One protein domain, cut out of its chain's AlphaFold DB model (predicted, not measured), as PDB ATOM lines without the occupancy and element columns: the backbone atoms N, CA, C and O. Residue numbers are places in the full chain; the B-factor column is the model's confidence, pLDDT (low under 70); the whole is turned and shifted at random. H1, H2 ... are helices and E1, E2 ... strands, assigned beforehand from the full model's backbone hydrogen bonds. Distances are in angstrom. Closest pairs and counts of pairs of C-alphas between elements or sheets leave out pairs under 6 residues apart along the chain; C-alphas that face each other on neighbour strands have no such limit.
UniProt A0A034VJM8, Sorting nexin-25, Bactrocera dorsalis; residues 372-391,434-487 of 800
ATOM      1  N   GLU A 372     158.852 198.571 217.319       81.56
ATOM      2  CA  GLU A 372     159.905 198.682 216.308       81.56
ATOM      3  C   GLU A 372     159.283 198.981 214.938       81.56
ATOM      4  O   GLU A 372     158.099 198.733 214.709       81.56
ATOM      5  N   ILE A 373     160.057 199.546 214.010       76.94
ATOM      6  CA  ILE A 373     159.599 199.820 212.641       76.94
ATOM      7  C   ILE A 373     160.203 198.761 211.726       76.94
ATOM      8  O   ILE A 373     161.420 198.659 211.619       76.94
ATOM      9  N   SER A 374     159.353 197.980 211.064       70.75
ATOM     10  CA  SER A 374     159.791 196.926 210.148       70.75
ATOM     11  C   SER A 374     160.363 197.513 208.862       70.75
ATOM     12  O   SER A 374     159.639 198.170 208.111       70.75
ATOM     13  N   ASP A 375     161.634 197.223 208.582       61.84
ATOM     14  CA  ASP A 375     162.315 197.684 207.367       61.84
ATOM     15  C   ASP A 375     161.773 197.045 206.074       61.84
ATOM     16  O   ASP A 375     161.857 197.660 205.017       61.84
ATOM     17  N   GLU A 376     161.151 195.862 206.141       57.78
ATOM     18  CA  GLU A 376     160.546 195.209 204.968       57.78
ATOM     19  C   GLU A 376     159.195 195.809 204.540       57.78
ATOM     20  O   GLU A 376     158.775 195.631 203.396       57.78
ATOM     21  N   LYS A 377     158.443 196.412 205.475       56.78
ATOM     22  CA  LYS A 377     157.003 196.704 205.295       56.78
ATOM     23  C   LYS A 377     156.553 198.059 205.847       56.78
ATOM     24  O   LYS A 377     155.360 198.221 206.101       56.78
ATOM     25  N   GLU A 378     157.490 198.977 206.095       63.84
ATOM     26  CA  GLU A 378     157.272 200.354 206.588       63.84
ATOM     27  C   GLU A 378     156.131 200.486 207.615       63.84
ATOM     28  O   GLU A 378     155.253 201.337 207.505       63.84
ATOM     29  N   SER A 379     156.090 199.594 208.607       73.19
ATOM     30  CA  SER A 379     154.980 199.511 209.561       73.19
ATOM     31  C   SER A 379     155.464 199.194 210.969       73.19
ATOM     32  O   SER A 379     156.469 198.507 211.157       73.19
ATOM     33  N   LEU A 380     154.741 199.715 211.970       80.88
ATOM     34  CA  LEU A 380     155.027 199.420 213.372       80.88
ATOM     35  C   LEU A 380     154.756 197.941 213.660       80.88
ATOM     36  O   LEU A 380     153.655 197.444 213.388       80.88
ATOM     37  N   GLN A 381     155.757 197.276 214.229       82.88
ATOM     38  CA  GLN A 381     155.666 195.963 214.843       82.88
ATOM     39  C   GLN A 381     155.715 196.078 216.368       82.88
ATOM     40  O   GLN A 381     156.376 196.946 216.936       82.88
ATOM     41  N   PHE A 382     154.991 195.175 217.017       86.81
ATOM     42  CA  PHE A 382     154.733 195.141 218.448       86.81
ATOM     43  C   PHE A 382     155.157 193.776 218.987       86.81
ATOM     44  O   PHE A 382     154.617 192.759 218.541       86.81
ATOM     45  N   MET A 383     156.111 193.759 219.920       85.94
ATOM     46  CA  MET A 383     156.580 192.539 220.583       85.94
ATOM     47  C   MET A 383     155.763 192.300 221.854       85.94
ATOM     48  O   MET A 383     156.018 192.899 222.899       85.94
ATOM     49  N   ILE A 384     154.747 191.445 221.756       88.06
ATOM     50  CA  ILE A 384     153.786 191.182 222.830       88.06
ATOM     51  C   ILE A 384     154.190 189.899 223.561       88.06
ATOM     52  O   ILE A 384     154.203 188.828 222.958       88.06
ATOM     53  N   LEU A 385     154.486 189.991 224.858       86.31
ATOM     54  CA  LEU A 385     154.589 188.846 225.760       86.31
ATOM     55  C   LEU A 385     153.195 188.508 226.295       86.31
ATOM     56  O   LEU A 385     152.561 189.326 226.951       86.31
ATOM     57  N   VAL A 386     152.733 187.291 226.036       85.88
ATOM     58  CA  VAL A 386     151.485 186.737 226.569       85.88
ATOM     59  C   VAL A 386     151.847 185.811 227.726       85.88
ATOM     60  O   VAL A 386     152.684 184.928 227.541       85.88
ATOM     61  N   HIS A 387     151.269 186.014 228.909       84.44
ATOM     62  CA  HIS A 387     151.577 185.242 230.118       84.44
ATOM     63  C   HIS A 387     150.366 185.122 231.054       84.44
ATOM     64  O   HIS A 387     149.466 185.962 231.020       84.44
ATOM     65  N   VAL A 388     150.354 184.100 231.908       80.69
ATOM     66  CA  VAL A 388     149.395 183.976 233.022       80.69
ATOM     67  C   VAL A 388     149.836 184.843 234.214       80.69
ATOM     68  O   VAL A 388     151.022 185.156 234.365       80.69
ATOM     69  N   ASP A 389     148.878 185.250 235.048       67.31
ATOM     70  CA  ASP A 389     149.079 186.016 236.286       67.31
ATOM     71  C   ASP A 389     148.784 185.149 237.533       67.31
ATOM     72  O   ASP A 389     147.633 184.991 237.940       67.31
ATOM     73  N   GLU A 390     149.815 184.551 238.139       57.28
ATOM     74  CA  GLU A 390     149.687 183.704 239.341       57.28
ATOM     75  C   GLU A 390     149.872 184.493 240.655       57.28
ATOM     76  O   GLU A 390     150.803 184.219 241.408       57.28
ATOM     77  N   ASP A 391     149.018 185.486 240.954       49.75
ATOM     78  CA  ASP A 391     149.209 186.303 242.177       49.75
ATOM     79  C   ASP A 391     147.916 186.903 242.796       49.75
ATOM     80  O   ASP A 391     147.882 188.055 243.231       49.75
ATOM     81  N   GLN A 434     140.695 195.039 216.105       82.94
ATOM     82  CA  GLN A 434     139.731 196.051 216.531       82.94
ATOM     83  C   GLN A 434     138.486 196.058 215.625       82.94
ATOM     84  O   GLN A 434     137.368 196.162 216.124       82.94
ATOM     85  N   ARG A 435     138.637 195.895 214.301       81.56
ATOM     86  CA  ARG A 435     137.504 195.783 213.363       81.56
ATOM     87  C   ARG A 435     136.646 194.546 213.627       81.56
ATOM     88  O   ARG A 435     135.426 194.654 213.563       81.56
ATOM     89  N   LYS A 436     137.253 193.398 213.939       78.00
ATOM     90  CA  LYS A 436     136.537 192.165 214.309       78.00
ATOM     91  C   LYS A 436     135.761 192.370 215.617       78.00
ATOM     92  O   LYS A 436     134.537 192.264 215.609       78.00
ATOM     93  N   LEU A 437     136.428 192.801 216.689       78.44
ATOM     94  CA  LEU A 437     135.814 192.974 218.015       78.44
ATOM     95  C   LEU A 437     134.761 194.098 218.092       78.44
ATOM     96  O   LEU A 437     133.827 193.987 218.880       78.44
ATOM     97  N   ARG A 438     134.830 195.133 217.236       76.19
ATOM     98  CA  ARG A 438     133.798 196.194 217.115       76.19
ATOM     99  C   ARG A 438     132.387 195.675 216.775       76.19
ATOM    100  O   ARG A 438     131.437 196.442 216.919       76.19
ATOM    101  N   HIS A 439     132.246 194.427 216.315       67.19
ATOM    102  CA  HIS A 439     130.948 193.769 216.094       67.19
ATOM    103  C   HIS A 439     130.387 193.092 217.357       67.19
ATOM    104  O   HIS A 439     129.207 192.763 217.383       67.19
ATOM    105  N   VAL A 440     131.221 192.889 218.384       68.12
ATOM    106  CA  VAL A 440     130.880 192.198 219.639       68.12
ATOM    107  C   VAL A 440     130.729 193.196 220.790       68.12
ATOM    108  O   VAL A 440     129.743 193.142 221.515       68.12
ATOM    109  N   ASN A 441     131.651 194.159 220.919       71.25
ATOM    110  CA  ASN A 441     131.569 195.235 221.910       71.25
ATOM    111  C   ASN A 441     131.701 196.616 221.234       71.25
ATOM    112  O   ASN A 441     132.688 196.928 220.559       71.25
ATOM    113  N   SER A 442     130.689 197.466 221.425       66.94
ATOM    114  CA  SER A 442     130.613 198.819 220.862       66.94
ATOM    115  C   SER A 442     131.534 199.827 221.561       66.94
ATOM    116  O   SER A 442     131.950 200.798 220.921       66.94
ATOM    117  N   ASN A 443     131.911 199.585 222.822       66.81
ATOM    118  CA  ASN A 443     132.756 200.472 223.630       66.81
ATOM    119  C   ASN A 443     134.197 200.546 223.105       66.81
ATOM    120  O   ASN A 443     134.861 201.563 223.269       66.81
ATOM    121  N   ILE A 444     134.643 199.544 222.338       69.62
ATOM    122  CA  ILE A 444     135.935 199.533 221.628       69.62
ATOM    123  C   ILE A 444     136.100 200.748 220.684       69.62
ATOM    124  O   ILE A 444     137.216 201.098 220.295       69.62
ATOM    125  N   LYS A 445     135.007 201.442 220.329       62.28
ATOM    126  CA  LYS A 445     135.033 202.696 219.560       62.28
ATOM    127  C   LYS A 445     135.761 203.855 220.255       62.28
ATOM    128  O   LYS A 445     136.221 204.728 219.528       62.28
ATOM    129  N   SER A 446     135.859 203.891 221.589       65.94
ATOM    130  CA  SER A 446     136.484 204.999 222.341       65.94
ATOM    131  C   SER A 446     137.997 204.849 222.562       65.94
ATOM    132  O   SER A 446     138.605 205.684 223.228       65.94
ATOM    133  N   LEU A 447     138.617 203.802 222.006       75.44
ATOM    134  CA  LEU A 447     140.051 203.542 222.131       75.44
ATOM    135  C   LEU A 447     140.807 203.997 220.875       75.44
ATOM    136  O   LEU A 447     140.780 203.332 219.833       75.44
ATOM    137  N   ASP A 448     141.511 205.124 221.004       73.75
ATOM    138  CA  ASP A 448     142.399 205.667 219.975       73.75
ATOM    139  C   ASP A 448     143.594 204.735 219.734       73.75
ATOM    140  O   ASP A 448     144.469 204.591 220.593       73.75
ATOM    141  N   LEU A 449     143.678 204.162 218.532       79.06
ATOM    142  CA  LEU A 449     144.842 203.406 218.061       79.06
ATOM    143  C   LEU A 449     145.780 204.278 217.200       79.06
ATOM    144  O   LEU A 449     145.322 205.210 216.531       79.06
ATOM    145  N   PRO A 450     147.090 203.963 217.140       76.81
ATOM    146  CA  PRO A 450     148.024 204.623 216.227       76.81
ATOM    147  C   PRO A 450     147.575 204.491 214.766       76.81
ATOM    148  O   PRO A 450     147.077 203.446 214.357       76.81
ATOM    149  N   THR A 451     147.760 205.534 213.957       68.44
ATOM    150  CA  THR A 451     147.305 205.566 212.554       68.44
ATOM    151  C   THR A 451     148.492 205.736 211.601       68.44
ATOM    152  O   THR A 451     149.389 206.524 211.877       68.44
ATOM    153  N   ASN A 452     148.474 205.034 210.460       59.78
ATOM    154  CA  ASN A 452     149.570 204.897 209.479       59.78
ATOM    155  C   ASN A 452     150.062 206.195 208.777       59.78
ATOM    156  O   ASN A 452     150.839 206.122 207.826       59.78
ATOM    157  N   PHE A 453     149.621 207.390 209.177       52.16
ATOM    158  CA  PHE A 453     149.993 208.630 208.490       52.16
ATOM    159  C   PHE A 453     151.328 209.206 209.004       52.16
ATOM    160  O   PHE A 453     151.368 209.804 210.077       52.16
ATOM    161  N   LYS A 454     152.364 209.131 208.142       58.88
ATOM    162  CA  LYS A 454     153.718 209.752 208.222       58.88
ATOM    163  C   LYS A 454     154.872 208.909 208.818       58.88
ATOM    164  O   LYS A 454     155.643 209.404 209.637       58.88
ATOM    165  N   PHE A 455     155.086 207.688 208.317       56.09
ATOM    166  CA  PHE A 455     156.225 206.831 208.708       56.09
ATOM    167  C   PHE A 455     157.621 207.473 208.588       56.09
ATOM    168  O   PHE A 455     158.446 207.270 209.478       56.09
ATOM    169  N   PHE A 456     157.875 208.300 207.567       52.91
ATOM    170  CA  PHE A 456     159.181 208.951 207.342       52.91
ATOM    171  C   PHE A 456     159.694 209.815 208.509       52.91
ATOM    172  O   PHE A 456     160.898 210.026 208.613       52.91
ATOM    173  N   PHE A 457     158.816 210.287 209.400       54.62
ATOM    174  CA  PHE A 457     159.209 211.076 210.576       54.62
ATOM    175  C   PHE A 457     159.291 210.243 211.868       54.62
ATOM    176  O   PHE A 457     159.893 210.688 212.842       54.62
ATOM    177  N   LEU A 458     158.732 209.027 211.888       57.00
ATOM    178  CA  LEU A 458     158.635 208.205 213.101       57.00
ATOM    179  C   LEU A 458     159.917 207.434 213.446       57.00
ATOM    180  O   LEU A 458     160.102 207.102 214.613       57.00
ATOM    181  N   LYS A 459     160.828 207.185 212.488       56.50
ATOM    182  CA  LYS A 459     162.077 206.430 212.744       56.50
ATOM    183  C   LYS A 459     163.004 207.060 213.797       56.50
ATOM    184  O   LYS A 459     163.868 206.359 214.307       56.50
ATOM    185  N   ASN A 460     162.817 208.337 214.143       55.97
ATOM    186  CA  ASN A 460     163.607 209.030 215.167       55.97
ATOM    187  C   ASN A 460     162.763 209.611 216.326       55.97
ATOM    188  O   ASN A 460     163.321 210.206 217.247       55.97
ATOM    189  N   ASP A 461     161.432 209.451 216.310       68.06
ATOM    190  CA  ASP A 461     160.538 209.999 217.342       68.06
ATOM    191  C   ASP A 461     160.216 208.955 218.423       68.06
ATOM    192  O   ASP A 461     159.237 208.204 218.364       68.06
ATOM    193  N   ARG A 462     161.050 208.945 219.468       72.12
ATOM    194  CA  ARG A 462     160.874 208.074 220.639       72.12
ATOM    195  C   ARG A 462     159.584 208.373 221.417       72.12
ATOM    196  O   ARG A 462     159.048 207.462 222.041       72.12
ATOM    197  N   HIS A 463     159.060 209.602 221.368       75.25
ATOM    198  CA  HIS A 463     157.808 209.955 222.045       75.25
ATOM    199  C   HIS A 463     156.582 209.449 221.279       75.25
ATOM    200  O   HIS A 463     155.634 208.983 221.911       75.25
ATOM    201  N   ALA A 464     156.597 209.463 219.943       73.38
ATOM    202  CA  ALA A 464     155.552 208.825 219.138       73.38
ATOM    203  C   ALA A 464     155.522 207.302 219.338       73.38
ATOM    204  O   ALA A 464     154.437 206.731 219.470       73.38
ATOM    205  N   LEU A 465     156.688 206.649 219.418       76.25
ATOM    206  CA  LEU A 465     156.786 205.206 219.670       76.25
ATOM    207  C   LEU A 465     156.281 204.825 221.074       76.25
ATOM    208  O   LEU A 465     155.453 203.924 221.190       76.25
ATOM    209  N   GLU A 466     156.682 205.545 222.127       80.38
ATOM    210  CA  GLU A 466     156.159 205.316 223.487       80.38
ATOM    211  C   GLU A 466     154.667 205.675 223.617       80.38
ATOM    212  O   GLU A 466     153.913 204.975 224.295       80.38
ATOM    213  N   LYS A 467     154.176 206.697 222.902       81.19
ATOM    214  CA  LYS A 467     152.733 206.980 222.829       81.19
ATOM    215  C   LYS A 467     151.974 205.827 222.162       81.19
ATOM    216  O   LYS A 467     150.948 205.398 222.689       81.19
ATOM    217  N   ALA A 468     152.488 205.286 221.057       81.69
ATOM    218  CA  ALA A 468     151.900 204.131 220.381       81.69
ATOM    219  C   ALA A 468     151.914 202.872 221.264       81.69
ATOM    220  O   ALA A 468     150.907 202.165 221.336       81.69
ATOM    221  N   LYS A 469     153.013 202.646 221.999       83.62
ATOM    222  CA  LYS A 469     153.141 201.598 223.021       83.62
ATOM    223  C   LYS A 469     152.065 201.736 224.099       83.62
ATOM    224  O   LYS A 469     151.326 200.788 224.349       83.62
ATOM    225  N   GLY A 470     151.906 202.930 224.671       82.94
ATOM    226  CA  GLY A 470     150.886 203.217 225.683       82.94
ATOM    227  C   GLY A 470     149.444 203.077 225.178       82.94
ATOM    228  O   GLY A 470     148.587 202.592 225.916       82.94
ATOM    229  N   GLN A 471     149.160 203.455 223.927       85.69
ATOM    230  CA  GLN A 471     147.840 203.261 223.306       85.69
ATOM    231  C   GLN A 471     147.510 201.774 223.123       85.69
ATOM    232  O   GLN A 471     146.410 201.340 223.466       85.69
ATOM    233  N   ILE A 472     148.461 200.977 222.630       85.44
ATOM    234  CA  ILE A 472     148.231 199.552 222.361       85.44
ATOM    235  C   ILE A 472     148.250 198.717 223.643       85.44
ATOM    236  O   ILE A 472     147.432 197.812 223.756       85.44
ATOM    237  N   GLN A 473     149.061 199.057 224.650       87.88
ATOM    238  CA  GLN A 473     148.972 198.416 225.968       87.88
ATOM    239  C   GLN A 473     147.589 198.629 226.601       87.88
ATOM    240  O   GLN A 473     146.979 197.672 227.063       87.88
ATOM    241  N   LYS A 474     147.039 199.853 226.549       86.12
ATOM    242  CA  LYS A 474     145.671 200.132 227.028       86.12
ATOM    243  C   LYS A 474     144.605 199.346 226.263       86.12
ATOM    244  O   LYS A 474     143.660 198.864 226.877       86.12
ATOM    245  N   PHE A 475     144.759 199.196 224.947       86.25
ATOM    246  CA  PHE A 475     143.863 198.369 224.137       86.25
ATOM    247  C   PHE A 475     143.959 196.877 224.496       86.25
ATOM    248  O   PHE A 475     142.925 196.232 224.629       86.25
ATOM    249  N   LEU A 476     145.170 196.343 224.699       85.94
ATOM    250  CA  LEU A 476     145.398 194.946 225.092       85.94
ATOM    251  C   LEU A 476     144.849 194.627 226.488       85.94
ATOM    252  O   LEU A 476     144.233 193.582 226.656       85.94
ATOM    253  N   ASN A 477     145.019 195.531 227.457       86.25
ATOM    254  CA  ASN A 477     144.380 195.433 228.770       86.25
ATOM    255  C   ASN A 477     142.852 195.379 228.634       86.25
ATOM    256  O   ASN A 477     142.237 194.403 229.045       86.25
ATOM    257  N   PHE A 478     142.250 196.374 227.975       84.19
ATOM    258  CA  PHE A 478     140.792 196.493 227.868       84.19
ATOM    259  C   PHE A 478     140.109 195.262 227.248       84.19
ATOM    260  O   PHE A 478     139.010 194.908 227.660       84.19
ATOM    261  N   ILE A 479     140.734 194.597 226.268       83.56
ATOM    262  CA  ILE A 479     140.147 193.406 225.624       83.56
ATOM    263  C   ILE A 479     140.380 192.090 226.390       83.56
ATOM    264  O   ILE A 479     139.808 191.079 225.995       83.56
ATOM    265  N   LEU A 480     141.215 192.091 227.437       79.88
ATOM    266  CA  LEU A 480     141.478 190.940 228.322       79.88
ATOM    267  C   LEU A 480     140.858 191.119 229.723       79.88
ATOM    268  O   LEU A 480     140.619 190.146 230.430       79.88
ATOM    269  N   GLU A 481     140.564 192.359 230.114       78.88
ATOM    270  CA  GLU A 481     139.803 192.719 231.319       78.88
ATOM    271  C   GLU A 481     138.271 192.631 231.095       78.88
ATOM    272  O   GLU A 481     137.506 192.737 232.048       78.88
ATOM    273  N   ASP A 482     137.811 192.425 229.852       75.75
ATOM    274  CA  ASP A 482     136.398 192.226 229.490       75.75
ATOM    275  C   ASP A 482     136.056 190.727 229.390       75.75
ATOM    276  O   ASP A 482     136.353 190.058 228.393       75.75
ATOM    277  N   ASP A 483     135.380 190.200 230.413       66.44
ATOM    278  CA  ASP A 483     134.957 188.794 230.493       66.44
ATOM    279  C   ASP A 483     134.069 188.338 229.324       66.44
ATOM    280  O   ASP A 483     134.107 187.163 228.947       66.44
ATOM    281  N   HIS A 484     133.322 189.242 228.681       65.94
ATOM    282  CA  HIS A 484     132.527 188.904 227.497       65.94
ATOM    283  C   HIS A 484     133.383 188.757 226.228       65.94
ATOM    284  O   HIS A 484     132.944 188.131 225.259       65.94
ATOM    285  N   LEU A 485     134.604 189.300 226.217       67.62
ATOM    286  CA  LEU A 485     135.561 189.173 225.115       67.62
ATOM    287  C   LEU A 485     136.604 188.076 225.349       67.62
ATOM    288  O   LEU A 485     137.138 187.551 224.371       67.62
ATOM    289  N   ASN A 486     136.843 187.658 226.596       63.31
ATOM    290  CA  ASN A 486     137.833 186.631 226.943       63.31
ATOM    291  C   ASN A 486     137.620 185.270 226.238       63.31
ATOM    292  O   ASN A 486     138.583 184.541 226.007       63.31
ATOM    293  N   GLY A 487     136.394 184.948 225.806       58.88
ATOM    294  CA  GLY A 487     136.089 183.772 224.971       58.88
ATOM    295  C   GLY A 487     136.300 183.946 223.453       58.88
ATOM    296  O   GLY A 487     135.967 183.039 222.688       58.88
TER     297      GLY A 487
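Overview. This is residues 372 to 391 and 434 to 487 of the 800 residues of the protein "Sorting nexin-25" of Bactrocera dorsalis (UniProt A0A034VJM8). One long helix, H4, runs through the middle of a loose model, with a small hairpin of strands, E1 and E2, on one side and a string of short helices, H1 to H3, on another. E1 is very short, and the far end of the long strand E2 sticks out with residues 385 to 391. The printed part has 74 residues, in the order E1, E2, H1, H2, H3, H4; the sheet E1 - E2 is antiparallel and the class is mixed, helices and strands. It is loose, with a radius of gyration of the C-alphas of 14.5 A and spans of 39 by 31 by 22 A.

Arrangement. E1, residues 372 to 374, and E2, residues 379 to 388, form an antiparallel hairpin; N 374 and O 379 are 2.9 A apart, within hydrogen-bond range. E2 and H4, residues 462 to 480, are near each other, with 8 pairs of C-alphas within 10 A. H3, residues 455 to 458, is close to H4 but not clearly touching; their closest C-alphas, of Leu 458 and Ala 464, are 6.8 A apart. H1, residues 434 to 437, is close to H2, residues 442 to 446, but not clearly touching; their closest C-alphas, of Gln 434 and Ile 444, are 7.2 A apart. H2 and H4 are only just apart, at 8.4 A. In H4 every O i to N i+4 pair is within hydrogen-bond range; in H2 0 of 1 is, beside 2 of 2 O i to N i+3 pairs, and H1 and H3 are too short for an i+4 pair.

Along the chain. E1 spans 6.4 A from C-alpha 372 at (159.905, 198.682, 216.308), and E2 28.7 A. H1 and H3 each span 5.2 A, H2 8.7 A. H4 spans 27.0 A, ending at C-alpha 480 at (141.478, 190.940, 228.322).

Size, cuts and confidence. The farthest C-alphas, of Asp 391 and Phe 456, are 42.7 A apart. Residues 392 to 433 are not printed; C-alphas 391 and 434 are 29.0 A apart across the cut. Of the links printed whole, none is long. pLDDT is under 70 in 30 residues, among them 451 to 461.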